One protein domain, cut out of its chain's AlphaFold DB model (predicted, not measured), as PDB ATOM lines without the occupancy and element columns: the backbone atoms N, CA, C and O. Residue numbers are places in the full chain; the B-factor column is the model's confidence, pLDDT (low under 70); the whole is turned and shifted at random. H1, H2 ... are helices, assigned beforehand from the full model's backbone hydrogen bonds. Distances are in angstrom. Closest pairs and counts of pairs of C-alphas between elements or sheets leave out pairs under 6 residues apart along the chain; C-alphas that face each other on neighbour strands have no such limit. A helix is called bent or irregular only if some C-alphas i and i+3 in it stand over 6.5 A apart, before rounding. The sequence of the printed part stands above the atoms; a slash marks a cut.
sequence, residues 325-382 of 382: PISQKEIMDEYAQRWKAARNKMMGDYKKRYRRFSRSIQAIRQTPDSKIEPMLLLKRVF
ATOM      1  N   PRO A 325      38.018  22.063  33.599       74.00
ATOM      2  CA  PRO A 325      37.168  21.072  34.247       74.00
ATOM      3  C   PRO A 325      35.751  21.197  33.681       74.00
ATOM      4  O   PRO A 325      35.141  22.264  33.763       74.00
ATOM      5  N   ILE A 326      35.260  20.123  33.061       74.88
ATOM      6  CA  ILE A 326      33.943  20.104  32.418       74.88
ATOM      7  C   ILE A 326      32.894  20.320  33.508       74.88
ATOM      8  O   ILE A 326      32.864  19.589  34.502       74.88
ATOM      9  N   SER A 327      32.051  21.339  33.352       87.12
ATOM     10  CA  SER A 327      31.050  21.660  34.362       87.12
ATOM     11  C   SER A 327      30.012  20.544  34.474       87.12
ATOM     12  O   SER A 327      29.671  19.871  33.498       87.12
ATOM     13  N   GLN A 328      29.437  20.375  35.668       76.50
ATOM     14  CA  GLN A 328      28.355  19.409  35.879       76.50
ATOM     15  C   GLN A 328      27.169  19.657  34.930       76.50
ATOM     16  O   GLN A 328      26.494  18.704  34.546       76.50
ATOM     17  N   LYS A 329      26.945  20.913  34.511       85.88
ATOM     18  CA  LYS A 329      25.946  21.253  33.495       85.88
ATOM     19  C   LYS A 329      26.316  20.677  32.124       85.88
ATOM     20  O   LYS A 329      25.513  19.940  31.572       85.88
ATOM     21  N   GLU A 330      27.520  20.942  31.614       85.19
ATOM     22  CA  GLU A 330      27.982  20.404  30.319       85.19
ATOM     23  C   GLU A 330      27.900  18.866  30.272       85.19
ATOM     24  O   GLU A 330      27.449  18.313  29.274       85.19
ATOM     25  N   ILE A 331      28.244  18.175  31.367       81.88
ATOM     26  CA  ILE A 331      28.125  16.708  31.473       81.88
ATOM     27  C   ILE A 331      26.659  16.247  31.365       81.88
ATOM     28  O   ILE A 331      26.370  15.238  30.720       81.88
ATOM     29  N   MET A 332      25.722  16.967  31.992       79.75
ATOM     30  CA  MET A 332      24.290  16.650  31.923       79.75
ATOM     31  C   MET A 332      23.694  16.979  30.550       79.75
ATOM     32  O   MET A 332      22.930  16.172  30.021       79.75
ATOM     33  N   ASP A 333      24.076  18.109  29.951       88.81
ATOM     34  CA  ASP A 333      23.639  18.525  28.616       88.81
ATOM     35  C   ASP A 333      24.136  17.530  27.547       88.81
ATOM     36  O   ASP A 333      23.356  17.081  26.703       88.81
ATOM     37  N   GLU A 334      25.399  17.089  27.622       85.81
ATOM     38  CA  GLU A 334      25.947  16.057  26.733       85.81
ATOM     39  C   GLU A 334      25.232  14.706  26.924       85.81
ATOM     40  O   GLU A 334      24.886  14.027  25.952       85.81
ATOM     41  N   TYR A 335      24.949  14.310  28.171       81.44
ATOM     42  CA  TYR A 335      24.197  13.087  28.458       81.44
ATOM     43  C   TYR A 335      22.757  13.156  27.919       81.44
ATOM     44  O   TYR A 335      22.269  12.177  27.352       81.44
ATOM     45  N   ALA A 336      22.096  14.313  28.025       85.00
ATOM     46  CA  ALA A 336      20.764  14.548  27.476       85.00
ATOM     47  C   ALA A 336      20.752  14.497  25.937       85.00
ATOM     48  O   ALA A 336      19.860  13.880  25.352       85.00
ATOM     49  N   GLN A 337      21.765  15.062  25.268       88.56
ATOM     50  CA  GLN A 337      21.934  14.950  23.811       88.56
ATOM     51  C   GLN A 337      22.152  13.494  23.373       88.56
ATOM     52  O   GLN A 337      21.449  13.004  22.484       88.56
ATOM     53  N   ARG A 338      23.060  12.767  24.043       85.00
ATOM     54  CA  ARG A 338      23.309  11.331  23.807       85.00
ATOM     55  C   ARG A 338      22.032  10.498  24.005       85.00
ATOM     56  O   ARG A 338      21.754   9.610  23.199       85.00
ATOM     57  N   TRP A 339      21.223  10.809  25.022       86.31
ATOM     58  CA  TRP A 339      19.930  10.159  25.265       86.31
ATOM     59  C   TRP A 339      18.895  10.472  24.175       86.31
ATOM     60  O   TRP A 339      18.271   9.551  23.649       86.31
ATOM     61  N   LYS A 340      18.756  11.742  23.766       89.88
ATOM     62  CA  LYS A 340      17.848  12.162  22.682       89.88
ATOM     63  C   LYS A 340      18.190  11.465  21.361       89.88
ATOM     64  O   LYS A 340      17.296  10.946  20.695       89.88
ATOM     65  N   ALA A 341      19.475  11.367  21.017       88.31
ATOM     66  CA  ALA A 341      19.937  10.631  19.840       88.31
ATOM     67  C   ALA A 341      19.603   9.125  19.920       88.31
ATOM     68  O   ALA A 341      19.090   8.550  18.956       88.31
ATOM     69  N   ALA A 342      19.825   8.491  21.079       83.81
ATOM     70  CA  ALA A 342      19.486   7.085  21.298       83.81
ATOM     71  C   ALA A 342      17.970   6.820  21.211       83.81
ATOM     72  O   ALA A 342      17.557   5.872  20.537       83.81
ATOM     73  N   ARG A 343      17.138   7.682  21.819       88.44
ATOM     74  CA  ARG A 343      15.668   7.627  21.722       88.44
ATOM     75  C   ARG A 343      15.216   7.742  20.266       88.44
ATOM     76  O   ARG A 343      14.454   6.894  19.803       88.44
ATOM     77  N   ASN A 344      15.720   8.733  19.529       90.00
ATOM     78  CA  ASN A 344      15.356   8.950  18.127       90.00
ATOM     79  C   ASN A 344      15.718   7.742  17.250       90.00
ATOM     80  O   ASN A 344      14.877   7.283  16.474       90.00
ATOM     81  N   LYS A 345      16.917   7.162  17.422       89.12
ATOM     82  CA  LYS A 345      17.308   5.932  16.717       89.12
ATOM     83  C   LYS A 345      16.365   4.768  17.039       89.12
ATOM     84  O   LYS A 345      15.850   4.133  16.124       89.12
ATOM     85  N   MET A 346      16.091   4.519  18.321       85.38
ATOM     86  CA  MET A 346      15.204   3.436  18.760       85.38
ATOM     87  C   MET A 346      13.785   3.576  18.185       85.38
ATOM     88  O   MET A 346      13.211   2.586  17.729       85.38
ATOM     89  N   MET A 347      13.238   4.796  18.159       88.00
ATOM     90  CA  MET A 347      11.924   5.083  17.570       88.00
ATOM     91  C   MET A 347      11.925   4.935  16.042       88.00
ATOM     92  O   MET A 347      10.964   4.404  15.484       88.00
ATOM     93  N   GLY A 348      13.006   5.327  15.361       91.81
ATOM     94  CA  GLY A 348      13.192   5.087  13.927       91.81
ATOM     95  C   GLY A 348      13.252   3.594  13.588       91.81
ATOM     96  O   GLY A 348      12.542   3.130  12.696       91.81
ATOM     97  N   ASP A 349      14.026   2.816  14.345       88.19
ATOM     98  CA  ASP A 349      14.128   1.363  14.180       88.19
ATOM     99  C   ASP A 349      12.806   0.649  14.528       88.19
ATOM    100  O   ASP A 349      12.448  -0.343  13.887       88.19
ATOM    101  N   TYR A 350      12.031   1.168  15.490       86.25
ATOM    102  CA  TYR A 350      10.667   0.708  15.763       86.25
ATOM    103  C   TYR A 350       9.721   0.995  14.587       86.25
ATOM    104  O   TYR A 350       9.096   0.060  14.088       86.25
ATOM    105  N   LYS A 351       9.672   2.237  14.072       88.94
ATOM    106  CA  LYS A 351       8.877   2.597  12.880       88.94
ATOM    107  C   LYS A 351       9.241   1.719  11.671       88.94
ATOM    108  O   LYS A 351       8.348   1.237  10.979       88.94
ATOM    109  N   LYS A 352      10.534   1.442  11.450       89.88
ATOM    110  CA  LYS A 352      11.020   0.540  10.385       89.88
ATOM    111  C   LYS A 352      10.544  -0.907  10.572       89.88
ATOM    112  O   LYS A 352      10.067  -1.508   9.609       89.88
ATOM    113  N   ARG A 353      10.625  -1.467  11.788       83.25
ATOM    114  CA  ARG A 353      10.092  -2.813  12.093       83.25
ATOM    115  C   ARG A 353       8.573  -2.881  11.925       83.25
ATOM    116  O   ARG A 353       8.087  -3.822  11.306       83.25
ATOM    117  N   TYR A 354       7.843  -1.869  12.394       84.62
ATOM    118  CA  TYR A 354       6.388  -1.788  12.247       84.62
ATOM    119  C   TYR A 354       5.965  -1.717  10.771       84.62
ATOM    120  O   TYR A 354       5.167  -2.541  10.337       84.62
ATOM    121  N   ARG A 355       6.578  -0.838   9.956       90.12
ATOM    122  CA  ARG A 355       6.338  -0.779   8.498       90.12
ATOM    123  C   ARG A 355       6.581  -2.137   7.814       90.12
ATOM    124  O   ARG A 355       5.790  -2.528   6.959       90.12
ATOM    125  N   ARG A 356       7.630  -2.884   8.199       85.00
ATOM    126  CA  ARG A 356       7.880  -4.250   7.684       85.00
ATOM    127  C   ARG A 356       6.779  -5.232   8.092       85.00
ATOM    128  O   ARG A 356       6.243  -5.908   7.223       85.00
ATOM    129  N   PHE A 357       6.415  -5.273   9.374       82.06
ATOM    130  CA  PHE A 357       5.358  -6.148   9.886       82.06
ATOM    131  C   PHE A 357       4.008  -5.882   9.201       82.06
ATOM    132  O   PHE A 357       3.382  -6.817   8.709       82.06
ATOM    133  N   SER A 358       3.593  -4.617   9.082       85.50
ATOM    134  CA  SER A 358       2.339  -4.249   8.411       85.50
ATOM    135  C   SER A 358       2.327  -4.659   6.936       85.50
ATOM    136  O   SER A 358       1.338  -5.237   6.486       85.50
ATOM    137  N   ARG A 359       3.439  -4.474   6.202       88.00
ATOM    138  CA  ARG A 359       3.588  -4.983   4.823       88.00
ATOM    139  C   ARG A 359       3.472  -6.513   4.757       88.00
ATOM    140  O   ARG A 359       2.805  -7.025   3.865       88.00
ATOM    141  N   SER A 360       4.050  -7.251   5.709       81.31
ATOM    142  CA  SER A 360       3.897  -8.715   5.782       81.31
ATOM    143  C   SER A 360       2.446  -9.148   6.036       81.31
ATOM    144  O   SER A 360       1.971 -10.072   5.382       81.31
ATOM    145  N   ILE A 361       1.720  -8.474   6.934       81.06
ATOM    146  CA  ILE A 361       0.292  -8.746   7.183       81.06
ATOM    147  C   ILE A 361      -0.565  -8.407   5.953       81.06
ATOM    148  O   ILE A 361      -1.487  -9.153   5.629       81.06
ATOM    149  N   GLN A 362      -0.258  -7.317   5.244       85.88
ATOM    150  CA  GLN A 362      -0.957  -6.929   4.017       85.88
ATOM    151  C   GLN A 362      -0.740  -7.951   2.891       85.88
ATOM    152  O   GLN A 362      -1.716  -8.386   2.288       85.88
ATOM    153  N   ALA A 363       0.497  -8.416   2.687       85.44
ATOM    154  CA  ALA A 363       0.806  -9.462   1.712       85.44
ATOM    155  C   ALA A 363       0.061 -10.779   2.007       85.44
ATOM    156  O   ALA A 363      -0.483 -11.383   1.091       85.44
ATOM    157  N   ILE A 364      -0.043 -11.182   3.283       79.50
ATOM    158  CA  ILE A 364      -0.832 -12.360   3.702       79.50
ATOM    159  C   ILE A 364      -2.323 -12.179   3.378       79.50
ATOM    160  O   ILE A 364      -2.966 -13.109   2.897       79.50
ATOM    161  N   ARG A 365      -2.887 -10.985   3.612       78.62
ATOM    162  CA  ARG A 365      -4.286 -10.672   3.257       78.62
ATOM    163  C   ARG A 365      -4.536 -10.664   1.744       78.62
ATOM    164  O   ARG A 365      -5.674 -10.844   1.331       78.62
ATOM    165  N   GLN A 366      -3.497 -10.444   0.938       84.81
ATOM    166  CA  GLN A 366      -3.561 -10.374  -0.524       84.81
ATOM    167  C   GLN A 366      -3.258 -11.712  -1.230       84.81
ATOM    168  O   GLN A 366      -3.331 -11.770  -2.453       84.81
ATOM    169  N   THR A 367      -2.962 -12.797  -0.501       80.44
ATOM    170  CA  THR A 367      -2.788 -14.152  -1.065       80.44
ATOM    171  C   THR A 367      -4.013 -15.041  -0.782       80.44
ATOM    172  O   THR A 367      -4.029 -15.738   0.232       80.44
ATOM    173  N   PRO A 368      -5.046 -15.050  -1.653       63.62
ATOM    174  CA  PRO A 368      -6.380 -15.577  -1.323       63.62
ATOM    175  C   PRO A 368      -6.445 -17.087  -1.028       63.62
ATOM    176  O   PRO A 368      -7.284 -17.505  -0.238       63.62
ATOM    177  N   ASP A 369      -5.551 -17.896  -1.606       62.03
ATOM    178  CA  ASP A 369      -5.535 -19.363  -1.452       62.03
ATOM    179  C   ASP A 369      -4.450 -19.890  -0.492       62.03
ATOM    180  O   ASP A 369      -4.213 -21.100  -0.394       62.03
ATOM    181  N   SER A 370      -3.743 -19.016   0.237       55.81
ATOM    182  CA  SER A 370      -2.618 -19.462   1.064       55.81
ATOM    183  C   SER A 370      -3.076 -20.197   2.332       55.81
ATOM    184  O   SER A 370      -3.234 -19.593   3.392       55.81
ATOM    185  N   LYS A 371      -3.147 -21.536   2.269       58.53
ATOM    186  CA  LYS A 371      -3.191 -22.459   3.432       58.53
ATOM    187  C   LYS A 371      -1.885 -22.461   4.259       58.53
ATOM    188  O   LYS A 371      -1.497 -23.474   4.833       58.53
ATOM    189  N   ILE A 372      -1.172 -21.338   4.287       57.72
ATOM    190  CA  ILE A 372       0.058 -21.144   5.050       57.72
ATOM    191  C   ILE A 372      -0.358 -20.759   6.467       57.72
ATOM    192  O   ILE A 372      -0.984 -19.719   6.660       57.72
ATOM    193  N   GLU A 373      -0.007 -21.575   7.464       58.94
ATOM    194  CA  GLU A 373      -0.265 -21.217   8.861       58.94
ATOM    195  C   GLU A 373       0.368 -19.849   9.181       58.94
ATOM    196  O   GLU A 373       1.592 -19.705   9.061       58.94
ATOM    197  N   PRO A 374      -0.400 -18.844   9.648       55.84
ATOM    198  CA  PRO A 374       0.139 -17.503   9.887       55.84
ATOM    199  C   PRO A 374       1.252 -17.483  10.954       55.84
ATOM    200  O   PRO A 374       2.097 -16.586  10.957       55.84
ATOM    201  N   MET A 375       1.329 -18.515  11.807       52.62
ATOM    202  CA  MET A 375       2.440 -18.728  12.745       52.62
ATOM    203  C   MET A 375       3.810 -18.877  12.063       52.62
ATOM    204  O   MET A 375       4.820 -18.456  12.633       52.62
ATOM    205  N   LEU A 376       3.877 -19.478  10.870       55.44
ATOM    206  CA  LEU A 376       5.144 -19.739  10.177       55.44
ATOM    207  C   LEU A 376       5.742 -18.471   9.555       55.44
ATOM    208  O   LEU A 376       6.963 -18.353   9.480       55.44
ATOM    209  N   LEU A 377       4.905 -17.504   9.166       54.34
ATOM    210  CA  LEU A 377       5.370 -16.219   8.643       54.34
ATOM    211  C   LEU A 377       5.807 -15.257   9.755       54.34
ATOM    212  O   LEU A 377       6.842 -14.610   9.600       54.34
ATOM    213  N   LEU A 378       5.122 -15.219  10.909       54.41
ATOM    214  CA  LEU A 378       5.594 -14.419  12.053       54.41
ATOM    215  C   LEU A 378       6.996 -14.854  12.523       54.41
ATOM    216  O   LEU A 378       7.835 -13.998  12.790       54.41
ATOM    217  N   LYS A 379       7.289 -16.163  12.524       55.94
ATOM    218  CA  LYS A 379       8.618 -16.735  12.834       55.94
ATOM    219  C   LYS A 379       9.751 -16.347  11.863       55.94
ATOM    220  O   LYS A 379      10.880 -16.786  12.059       55.94
ATOM    221  N   ARG A 380       9.467 -15.574  10.809       52.56
ATOM    222  CA  ARG A 380      10.456 -15.042   9.850       52.56
ATOM    223  C   ARG A 380      10.624 -13.519   9.915       52.56
ATOM    224  O   ARG A 380      11.459 -12.981   9.193       52.56
ATOM    225  N   VAL A 381       9.821 -12.830  10.732       53.69
ATOM    226  CA  VAL A 381       9.797 -11.357  10.860       53.69
ATOM    227  C   VAL A 381      10.388 -10.883  12.200       53.69
ATOM    228  O   VAL A 381      10.808  -9.728  12.303       53.69
ATOM    229  N   PHE A 382      10.453 -11.777  13.193       49.28
ATOM    230  CA  PHE A 382      11.043 -11.579  14.522       49.28
ATOM    231  C   PHE A 382      12.256 -12.489  14.733       49.28
ATOM    232  O   PHE A 382      13.185 -12.018  15.429       49.28
TER     233      PHE A 382
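What this domain is: This is residues 325 to 382 of the 382 residues of an uncharacterized protein of Capsaspora owczarzaki (strain ATCC 30864) (UniProt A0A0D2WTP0). One long, straight helix, H1, makes nearly the whole length of the domain. At its C-terminal end the chain folds back, and a short helix, H2, comes to lie near the last part of H1, like a small hook on a long shaft. The printed part has 58 residues, with two named helices in the order H1, H2 and no named strand; the class is all helix. The whole is extended, with a radius of gyration of the C-alphas of 20.5 A, and the C-alphas span 68 by 17 by 8 A.

Where its parts are: H1 is residues 328 to 365, 38 residues and 55.1 A from first to last C-alpha. It begins with C-alpha 328 at (28.355, 19.409, 35.879) and ends with C-alpha 365 at (-4.286, -10.672, 3.257). H2 is residues 374 to 378, five residues and 6.6 A from first to last C-alpha, and ends with C-alpha 378 at (5.594, -14.419, 12.053).

How they stand to each other: H1 is neither bent nor irregular. Residues 325 to 352, of which 328 to 352 belong to H1, stand free. H1 and H2 are near each other, with 8 pairs of C-alphas within 10 A and the closest pair at 8.1 A. A short link of 8 residues joins them. In both H1 and H2 every O i to N i+4 pair is within hydrogen-bond range.

The domain as a whole: The outline is a rod. The two C-alphas farthest apart, those of Pro 325 and Asp 369, are 68.8 A apart. Residues 365 to 371 also stand free. The printed part has no cut and ends at residue 382, the chain's last residue. The mean pLDDT of the printed part is 77.4, and residues 368 to 382 are under 70.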